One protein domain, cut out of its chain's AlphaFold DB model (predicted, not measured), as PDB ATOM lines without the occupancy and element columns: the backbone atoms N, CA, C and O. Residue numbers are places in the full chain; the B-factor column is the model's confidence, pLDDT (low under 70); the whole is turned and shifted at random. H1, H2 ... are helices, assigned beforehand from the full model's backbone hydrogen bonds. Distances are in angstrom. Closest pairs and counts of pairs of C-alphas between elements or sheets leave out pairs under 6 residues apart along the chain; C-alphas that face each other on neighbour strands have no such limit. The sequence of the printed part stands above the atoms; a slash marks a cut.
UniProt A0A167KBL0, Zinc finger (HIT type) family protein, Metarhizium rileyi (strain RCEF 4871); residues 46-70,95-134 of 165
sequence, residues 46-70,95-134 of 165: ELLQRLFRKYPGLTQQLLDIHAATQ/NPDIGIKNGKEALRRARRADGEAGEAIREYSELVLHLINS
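Overview. This is residues 46 to 70 and 95 to 134 of the 165 residues of the protein "Zinc finger (HIT type) family protein" of Metarhizium rileyi (strain RCEF 4871) (UniProt A0A167KBL0). Two pairs of antiparallel helices make the two arms of an L: H1 and H4 side by side in one arm, H2 and H3 side by side in the other. The arms meet at a corner where H1 leads into H2 and H3 leads into H4, and the far ends of H3 and H4 point away from it. The printed part has 65 residues with four named helices, in the order H1, H2, H3, H4, and no named strand; its class is all helix. The whole is compact, with a radius of gyration of the C-alphas of 12.3 A and spans of 36 by 28 by 16 A.

Arrangement. Start at H4, residues 116 to 134, the longest helix and the hub, which touches the three other helices. Look first to H1, residues 46 to 54: it touches H4 residues 120 to 128 alone, at a shallow tilt of 4 degrees, opposite ways, and the closest C-alphas are those of Leu 51 and Tyr 124, 7.3 A apart. H2, residues 58 to 67, touches H4 residues 117 to 121 alone, about perpendicular at 81 degrees; the closest C-alphas, of Leu 58 and Ala 120, are 6.2 A apart. H3, residues 96 to 111, touches H4 with residues 110 to 111 alone, at a steep tilt of 62 degrees, opposite ways; the closest C-alphas, of Arg 111 and Gly 118, are 4.7 A apart. Farther out, H3 residues 103 to 110 alone touch H2, at a shallow tilt of 29 degrees, opposite ways, with the closest C-alphas, of Ile 65 and Ala 106, 5.4 A apart. H1 and H2 are close but not clearly touching, about perpendicular at 85 degrees, while H1 and H3 are apart. In H1, H2 and H3 every O i to N i+4 pair is within hydrogen-bond range; in H4 it is 14 of 15.

Along the chain. Find C-alpha 116 at (-37.296, -12.145, -18.577); from there H4 runs 26.2 A to C-alpha 134 at (-26.329, -4.460, -41.149). H3 runs 22.3 A from C-alpha 96 at (-39.658, -30.738, -42.624) to C-alpha 111. H2, from residue 58 to 67, is 14.2 A long, and H1, from 46 to 54, is 12.2 A long.

Size, cuts and confidence. The two C-alphas farthest apart, of Glu 46 and Asn 95, are 36.1 A from each other. Look for the cut after Gln 70: residues 71 to 94 are not printed, and C-alphas 70 and 95 are 9.2 A apart across it, in the link from H2 to H3. The links H1 to H2 and H3 to H4 are tight. The mean pLDDT of the printed part is 95.4, and no printed residue is under 70.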
ATOM      1  N   GLU A  46     -20.036  -8.908 -30.176       95.19
ATOM      2  CA  GLU A  46     -19.970  -8.529 -28.757       95.19
ATOM      3  C   GLU A  46     -21.353  -8.245 -28.149       95.19
ATOM      4  O   GLU A  46     -21.601  -8.530 -26.976       95.19
ATOM      5  N   LEU A  47     -22.280  -7.691 -28.940       94.25
ATOM      6  CA  LEU A  47     -23.654  -7.445 -28.495       94.25
ATOM      7  C   LEU A  47     -24.379  -8.761 -28.218       94.25
ATOM      8  O   LEU A  47     -25.050  -8.886 -27.193       94.25
ATOM      9  N   LEU A  48     -24.201  -9.753 -29.093       95.44
ATOM     10  CA  LEU A  48     -24.800 -11.069 -28.921       95.44
ATOM     11  C   LEU A  48     -24.206 -11.778 -27.699       95.44
ATOM     12  O   LEU A  48     -24.949 -12.292 -26.867       95.44
ATOM     13  N   GLN A  49     -22.883 -11.720 -27.517       95.69
ATOM     14  CA  GLN A  49     -22.226 -12.275 -26.330       95.69
ATOM     15  C   GLN A  49     -22.727 -11.631 -25.028       95.69
ATOM     16  O   GLN A  49     -22.977 -12.327 -24.042       95.69
ATOM     17  N   ARG A  50     -22.908 -10.303 -25.007       97.38
ATOM     18  CA  ARG A  50     -23.484  -9.594 -23.851       97.38
ATOM     19  C   ARG A  50     -24.922 -10.019 -23.583       97.38
ATOM     20  O   ARG A  50     -25.284 -10.166 -22.418       97.38
ATOM     21  N   LEU A  51     -25.713 -10.262 -24.626       97.12
ATOM     22  CA  LEU A  51     -27.093 -10.721 -24.494       97.12
ATOM     23  C   LEU A  51     -27.177 -12.077 -23.775       97.12
ATOM     24  O   LEU A  51     -27.970 -12.230 -22.850       97.12
ATOM     25  N   PHE A  52     -26.309 -13.029 -24.129       96.69
ATOM     26  CA  PHE A  52     -26.237 -14.329 -23.447       96.69
ATOM     27  C   PHE A  52     -25.782 -14.225 -21.984       96.69
ATOM     28  O   PHE A  52     -26.186 -15.038 -21.157       96.69
ATOM     29  N   ARG A  53     -24.975 -13.215 -21.634       97.38
ATOM     30  CA  ARG A  53     -24.621 -12.934 -20.230       97.38
ATOM     31  C   ARG A  53     -25.774 -12.288 -19.463       97.38
ATOM     32  O   ARG A  53     -25.940 -12.577 -18.284       97.38
ATOM     33  N   LYS A  54     -26.545 -11.417 -20.123       97.94
ATOM     34  CA  LYS A  54     -27.733 -10.758 -19.558       97.94
ATOM     35  C   LYS A  54     -28.840 -11.771 -19.263       97.94
ATOM     36  O   LYS A  54     -29.457 -11.681 -18.213       97.94
ATOM     37  N   TYR A  55     -29.040 -12.737 -20.160       97.88
ATOM     38  CA  TYR A  55     -30.086 -13.753 -20.065       97.88
ATOM     39  C   TYR A  55     -29.487 -15.169 -20.044       97.88
ATOM     40  O   TYR A  55     -29.414 -15.824 -21.088       97.88
ATOM     41  N   PRO A  56     -29.087 -15.701 -18.876       95.88
ATOM     42  CA  PRO A  56     -28.434 -17.012 -18.793       95.88
ATOM     43  C   PRO A  56     -29.337 -18.174 -19.243       95.88
ATOM     44  O   PRO A  56     -28.844 -19.217 -19.671       95.88
ATOM     45  N   GLY A  57     -30.663 -18.000 -19.190       96.38
ATOM     46  CA  GLY A  57     -31.634 -18.984 -19.682       96.38
ATOM     47  C   GLY A  57     -31.813 -19.002 -21.205       96.38
ATOM     48  O   GLY A  57     -32.383 -19.961 -21.730       96.38
ATOM     49  N   LEU A  58     -31.324 -17.985 -21.927       97.25
ATOM     50  CA  LEU A  58     -31.565 -17.813 -23.365       97.25
ATOM     51  C   LEU A  58     -31.076 -19.014 -24.182       97.25
ATOM     52  O   LEU A  58     -31.784 -19.482 -25.071       97.25
ATOM     53  N   THR A  59     -29.906 -19.562 -23.846       96.56
ATOM     54  CA  THR A  59     -29.354 -20.743 -24.523       96.56
ATOM     55  C   THR A  59     -30.328 -21.915 -24.483       96.56
ATOM     56  O   THR A  59     -30.636 -22.492 -25.524       96.56
ATOM     57  N   GLN A  60     -30.870 -22.235 -23.304       97.50
ATOM     58  CA  GLN A  60     -31.807 -23.347 -23.165       97.50
ATOM     59  C   GLN A  60     -33.106 -23.084 -23.932       97.50
ATOM     60  O   GLN A  60     -33.605 -23.971 -24.617       97.50
ATOM     61  N   GLN A  61     -33.625 -21.857 -23.892       96.81
ATOM     62  CA  GLN A  61     -34.838 -21.509 -24.630       96.81
ATOM     63  C   GLN A  61     -34.669 -21.659 -26.147       96.81
ATOM     64  O   GLN A  61     -35.583 -22.126 -26.825       96.81
ATOM     65  N   LEU A  62     -33.507 -21.280 -26.691       97.38
ATOM     66  CA  LEU A  62     -33.198 -21.472 -28.108       97.38
ATOM     67  C   LEU A  62     -33.075 -22.958 -28.459       97.38
ATOM     68  O   LEU A  62     -33.589 -23.377 -29.497       97.38
ATOM     69  N   LEU A  63     -32.466 -23.760 -27.581       97.25
ATOM     70  CA  LEU A  63     -32.400 -25.214 -27.743       97.25
ATOM     71  C   LEU A  63     -33.791 -25.855 -27.721       97.25
ATOM     72  O   LEU A  63     -34.065 -26.714 -28.554       97.25
ATOM     73  N   ASP A  64     -34.693 -25.407 -26.848       95.81
ATOM     74  CA  ASP A  64     -36.069 -25.910 -26.782       95.81
ATOM     75  C   ASP A  64     -36.863 -25.564 -28.053       95.81
ATOM     76  O   ASP A  64     -37.622 -26.385 -28.575       95.81
ATOM     77  N   ILE A  65     -36.672 -24.353 -28.592       95.50
ATOM     78  CA  ILE A  65     -37.270 -23.940 -29.872       95.50
ATOM     79  C   ILE A  65     -36.708 -24.786 -31.018       95.50
ATOM     80  O   ILE A  65     -37.469 -25.227 -31.881       95.50
ATOM     81  N   HIS A  66     -35.399 -25.038 -31.027       95.69
ATOM     82  CA  HIS A  66     -34.760 -25.894 -32.020       95.69
ATOM     83  C   HIS A  66     -35.242 -27.346 -31.913       95.69
ATOM     84  O   HIS A  66     -35.558 -27.961 -32.924       95.69
ATOM     85  N   ALA A  67     -35.390 -27.889 -30.707       95.12
ATOM     86  CA  ALA A  67     -35.911 -29.235 -30.501       95.12
ATOM     87  C   ALA A  67     -37.323 -29.407 -31.088       95.12
ATOM     88  O   ALA A  67     -37.642 -30.471 -31.610       95.12
ATOM     89  N   ALA A  68     -38.148 -28.353 -31.090       94.19
ATOM     90  CA  ALA A  68     -39.475 -28.389 -31.704       94.19
ATOM     91  C   ALA A  68     -39.450 -28.541 -33.239       94.19
ATOM     92  O   ALA A  68     -40.454 -28.962 -33.818       94.19
ATOM     93  N   THR A  69     -38.337 -28.215 -33.909       92.69
ATOM     94  CA  THR A  69     -38.190 -28.430 -35.359       92.69
ATOM     95  C   THR A  69     -37.755 -29.848 -35.705       92.69
ATOM     96  O   THR A  69     -37.941 -30.274 -36.845       92.69
ATOM     97  N   GLN A  70     -37.217 -30.585 -34.735       92.88
ATOM     98  CA  GLN A  70     -36.687 -31.930 -34.925       92.88
ATOM     99  C   GLN A  70     -37.806 -32.980 -34.999       92.88
ATOM    100  O   GLN A  70     -38.923 -32.745 -34.520       92.88
ATOM    101  N   ASN A  95     -42.611 -34.287 -41.065       90.56
ATOM    102  CA  ASN A  95     -41.865 -33.887 -42.242       90.56
ATOM    103  C   ASN A  95     -41.237 -32.504 -41.968       90.56
ATOM    104  O   ASN A  95     -41.611 -31.852 -40.984       90.56
ATOM    105  N   PRO A  96     -40.311 -32.031 -42.818       90.44
ATOM    106  CA  PRO A  96     -39.658 -30.738 -42.624       90.44
ATOM    107  C   PRO A  96     -40.636 -29.561 -42.486       90.44
ATOM    108  O   PRO A  96     -40.437 -28.702 -41.630       90.44
ATOM    109  N   ASP A  97     -41.737 -29.542 -43.246       92.56
ATOM    110  CA  ASP A  97     -42.746 -28.474 -43.166       92.56
ATOM    111  C   ASP A  97     -43.449 -28.433 -41.805       92.56
ATOM    112  O   ASP A  97     -43.734 -27.361 -41.263       92.56
ATOM    113  N   ILE A  98     -43.737 -29.605 -41.241       92.69
ATOM    114  CA  ILE A  98     -44.293 -29.757 -39.897       92.69
ATOM    115  C   ILE A  98     -43.262 -29.316 -38.859       92.69
ATOM    116  O   ILE A  98     -43.622 -28.567 -37.955       92.69
ATOM    117  N   GLY A  99     -41.986 -29.671 -39.028       92.19
ATOM    118  CA  GLY A  99     -40.895 -29.155 -38.194       92.19
ATOM    119  C   GLY A  99     -40.834 -27.624 -38.197       92.19
ATOM    120  O   GLY A  99     -40.797 -26.996 -37.138       92.19
ATOM    121  N   ILE A 100     -40.929 -26.990 -39.370       94.06
ATOM    122  CA  ILE A 100     -40.957 -25.524 -39.497       94.06
ATOM    123  C   ILE A 100     -42.188 -24.926 -38.801       94.06
ATOM    124  O   ILE A 100     -42.072 -23.910 -38.110       94.06
ATOM    125  N   LYS A 101     -43.376 -25.524 -38.967       95.31
ATOM    126  CA  LYS A 101     -44.604 -25.067 -38.292       95.31
ATOM    127  C   LYS A 101     -44.464 -25.140 -36.772       95.31
ATOM    128  O   LYS A 101     -44.723 -24.140 -36.102       95.31
ATOM    129  N   ASN A 102     -43.974 -26.263 -36.257       94.62
ATOM    130  CA  ASN A 102     -43.749 -26.472 -34.831       94.62
ATOM    131  C   ASN A 102     -42.719 -25.482 -34.273       94.62
ATOM    132  O   ASN A 102     -42.971 -24.846 -33.252       94.62
ATOM    133  N   GLY A 103     -41.603 -25.265 -34.974       94.06
ATOM    134  CA  GLY A 103     -40.607 -24.260 -34.595       94.06
ATOM    135  C   GLY A 103     -41.182 -22.845 -34.546       94.06
ATOM    136  O   GLY A 103     -40.950 -22.111 -33.586       94.06
ATOM    137  N   LYS A 104     -42.002 -22.461 -35.536       96.94
ATOM    138  CA  LYS A 104     -42.694 -21.158 -35.546       96.94
ATOM    139  C   LYS A 104     -43.647 -21.009 -34.361       96.94
ATOM    140  O   LYS A 104     -43.739 -19.924 -33.786       96.94
ATOM    141  N   GLU A 105     -44.370 -22.062 -34.001       97.62
ATOM    142  CA  GLU A 105     -45.251 -22.063 -32.832       97.62
ATOM    143  C   GLU A 105     -44.475 -21.980 -31.520       97.62
ATOM    144  O   GLU A 105     -44.812 -21.147 -30.675       97.62
ATOM    145  N   ALA A 106     -43.403 -22.763 -31.376       97.25
ATOM    146  CA  ALA A 106     -42.519 -22.733 -30.218       97.25
ATOM    147  C   ALA A 106     -41.896 -21.345 -30.029       97.25
ATOM    148  O   ALA A 106     -41.980 -20.778 -28.938       97.25
ATOM    149  N   LEU A 107     -41.381 -20.743 -31.106       97.06
ATOM    150  CA  LEU A 107     -40.858 -19.377 -31.093       97.06
ATOM    151  C   LEU A 107     -41.942 -18.363 -30.709       97.06
ATOM    152  O   LEU A 107     -41.706 -17.483 -29.882       97.06
ATOM    153  N   ARG A 108     -43.152 -18.480 -31.273       97.56
ATOM    154  CA  ARG A 108     -44.272 -17.585 -30.942       97.56
ATOM    155  C   ARG A 108     -44.653 -17.688 -29.468       97.56
ATOM    156  O   ARG A 108     -44.932 -16.663 -28.852       97.56
ATOM    157  N   ARG A 109     -44.667 -18.901 -28.910       97.75
ATOM    158  CA  ARG A 109     -44.931 -19.142 -27.488       97.75
ATOM    159  C   ARG A 109     -43.835 -18.529 -26.623       97.75
ATOM    160  O   ARG A 109     -44.158 -17.782 -25.709       97.75
ATOM    161  N   ALA A 110     -42.569 -18.787 -26.944       97.12
ATOM    162  CA  ALA A 110     -41.428 -18.258 -26.202       97.12
ATOM    163  C   ALA A 110     -41.420 -16.720 -26.197       97.12
ATOM    164  O   ALA A 110     -41.300 -16.109 -25.143       97.12
ATOM    165  N   ARG A 111     -41.701 -16.078 -27.341       96.44
ATOM    166  CA  ARG A 111     -41.840 -14.611 -27.442       96.44
ATOM    167  C   ARG A 111     -42.986 -14.024 -26.620       96.44
ATOM    168  O   ARG A 111     -42.939 -12.836 -26.314       96.44
ATOM    169  N   ARG A 112     -44.032 -14.801 -26.332       97.56
ATOM    170  CA  ARG A 112     -45.189 -14.378 -25.524       97.56
ATOM    171  C   ARG A 112     -45.051 -14.737 -24.050       97.56
ATOM    172  O   ARG A 112     -45.956 -14.414 -23.294       97.56
ATOM    173  N   ALA A 113     -43.979 -15.419 -23.655       96.50
ATOM    174  CA  ALA A 113     -43.740 -15.693 -22.250       96.50
ATOM    175  C   ALA A 113     -43.600 -14.373 -21.478       96.50
ATOM    176  O   ALA A 113     -43.040 -13.393 -21.984       96.50
ATOM    177  N   ASP A 114     -44.132 -14.368 -20.262       94.75
ATOM    178  CA  ASP A 114     -44.028 -13.226 -19.368       94.75
ATOM    179  C   ASP A 114     -42.627 -13.140 -18.752       94.75
ATOM    180  O   ASP A 114     -41.898 -14.132 -18.638       94.75
ATOM    181  N   GLY A 115     -42.256 -11.923 -18.358       95.94
ATOM    182  CA  GLY A 115     -40.979 -11.633 -17.716       95.94
ATOM    183  C   GLY A 115     -39.761 -11.814 -18.625       95.94
ATOM    184  O   GLY A 115     -39.840 -11.731 -19.856       95.94
ATOM    185  N   GLU A 116     -38.628 -12.068 -17.973       95.88
ATOM    186  CA  GLU A 116     -37.296 -12.145 -18.577       95.88
ATOM    187  C   GLU A 116     -37.224 -13.188 -19.701       95.88
ATOM    188  O   GLU A 116     -36.610 -12.965 -20.740       95.88
ATOM    189  N   ALA A 117     -37.935 -14.305 -19.533       93.88
ATOM    190  CA  ALA A 117     -37.952 -15.404 -20.482       93.88
ATOM    191  C   ALA A 117     -38.435 -14.984 -21.880       93.88
ATOM    192  O   ALA A 117     -37.848 -15.389 -22.880       93.88
ATOM    193  N   GLY A 118     -39.505 -14.192 -21.968       96.75
ATOM    194  CA  GLY A 118     -39.972 -13.689 -23.257       96.75
ATOM    195  C   GLY A 118     -39.179 -12.484 -23.742       96.75
ATOM    196  O   GLY A 118     -39.048 -12.292 -24.952       96.75
ATOM    197  N   GLU A 119     -38.651 -11.676 -22.820       97.94
ATOM    198  CA  GLU A 119     -37.827 -10.509 -23.142       97.94
ATOM    199  C   GLU A 119     -36.542 -10.922 -23.854       97.94
ATOM    200  O   GLU A 119     -36.271 -10.419 -24.943       97.94
ATOM    201  N   ALA A 120     -35.851 -11.931 -23.319       97.56
ATOM    202  CA  ALA A 120     -34.647 -12.505 -23.902       97.56
ATOM    203  C   ALA A 120     -34.850 -12.923 -25.364       97.56
ATOM    204  O   ALA A 120     -34.041 -12.595 -26.229       97.56
ATOM    205  N   ILE A 121     -35.967 -13.595 -25.671       98.19
ATOM    206  CA  ILE A 121     -36.273 -14.053 -27.033       98.19
ATOM    207  C   ILE A 121     -36.623 -12.889 -27.961       98.19
ATOM    208  O   ILE A 121     -36.243 -12.910 -29.134       98.19
ATOM    209  N   ARG A 122     -37.351 -11.877 -27.473       98.19
ATOM    210  CA  ARG A 122     -37.674 -10.682 -28.267       98.19
ATOM    211  C   ARG A 122     -36.397  -9.923 -28.630       98.19
ATOM    212  O   ARG A 122     -36.165  -9.714 -29.818       98.19
ATOM    213  N   GLU A 123     -35.558  -9.625 -27.640       98.06
ATOM    214  CA  GLU A 123     -34.293  -8.902 -27.820       98.06
ATOM    215  C   GLU A 123     -33.312  -9.693 -28.700       98.06
ATOM    216  O   GLU A 123     -32.742  -9.134 -29.633       98.06
ATOM    217  N   TYR A 124     -33.194 -11.012 -28.502       97.75
ATOM    218  CA  TYR A 124     -32.391 -11.884 -29.370       97.75
ATOM    219  C   TYR A 124     -32.854 -11.828 -30.826       97.75
ATOM    220  O   TYR A 124     -32.043 -11.634 -31.729       97.75
ATOM    221  N   SER A 125     -34.162 -11.981 -31.066       96.06
ATOM    222  CA  SER A 125     -34.698 -11.999 -32.430       96.06
ATOM    223  C   SER A 125     -34.487 -10.675 -33.166       96.06
ATOM    224  O   SER A 125     -34.200 -10.677 -34.362       96.06
ATOM    225  N   GLU A 126     -34.591  -9.556 -32.450       97.12
ATOM    226  CA  GLU A 126     -34.351  -8.221 -32.992       97.12
ATOM    227  C   GLU A 126     -32.865  -7.987 -33.268       97.12
ATOM    228  O   GLU A 126     -32.505  -7.540 -34.358       97.12
ATOM    229  N   LEU A 127     -31.995  -8.367 -32.329       96.50
ATOM    230  CA  LEU A 127     -30.552  -8.217 -32.478       96.50
ATOM    231  C   LEU A 127     -30.009  -9.048 -33.646       96.50
ATOM    232  O   LEU A 127     -29.238  -8.531 -34.449       96.50
ATOM    233  N   VAL A 128     -30.424 -10.310 -33.780       94.81
ATOM    234  CA  VAL A 128     -30.006 -11.168 -34.900       94.81
ATOM    235  C   VAL A 128     -30.432 -10.560 -36.235       94.81
ATOM    236  O   VAL A 128     -29.614 -10.462 -37.149       94.81
ATOM    237  N   LEU A 129     -31.680 -10.094 -36.346       93.25
ATOM    238  CA  LEU A 129     -32.169  -9.459 -37.570       93.25
ATOM    239  C   LEU A 129     -31.391  -8.176 -37.890       93.25
ATOM    240  O   LEU A 129     -31.037  -7.939 -39.043       93.25
ATOM    241  N   HIS A 130     -31.090  -7.366 -36.874       93.12
ATOM    242  CA  HIS A 130     -30.288  -6.159 -37.035       93.12
ATOM    243  C   HIS A 130     -28.864  -6.471 -37.516       93.12
ATOM    244  O   HIS A 130     -28.374  -5.803 -38.426       93.12
ATOM    245  N   LEU A 131     -28.208  -7.484 -36.943       91.81
ATOM    246  CA  LEU A 131     -26.836  -7.860 -37.292       91.81
ATOM    247  C   LEU A 131     -26.728  -8.369 -38.734       91.81
ATOM    248  O   LEU A 131     -25.828  -7.939 -39.453       91.81
ATOM    249  N   ILE A 132     -27.663  -9.220 -39.164       89.00
ATOM    250  CA  ILE A 132     -27.693  -9.771 -40.529       89.00
ATOM    251  C   ILE A 132     -27.922  -8.649 -41.549       89.00
ATOM    252  O   ILE A 132     -27.129  -8.474 -42.472       89.00
ATOM    253  N   ASN A 133     -28.942  -7.812 -41.339       88.50
ATOM    254  CA  ASN A 133     -29.244  -6.714 -42.264       88.50
ATOM    255  C   ASN A 133     -28.096  -5.690 -42.334       88.50
ATOM    256  O   ASN A 133     -27.748  -5.206 -43.409       88.50
ATOM    257  N   SER A 134     -27.462  -5.391 -41.197       86.19
ATOM    258  CA  SER A 134     -26.329  -4.460 -41.149       86.19
ATOM    259  C   SER A 134     -25.091  -4.996 -41.877       86.19
ATOM    260  O   SER A 134     -24.293  -4.209 -42.389       86.19
TER     261      SER A 134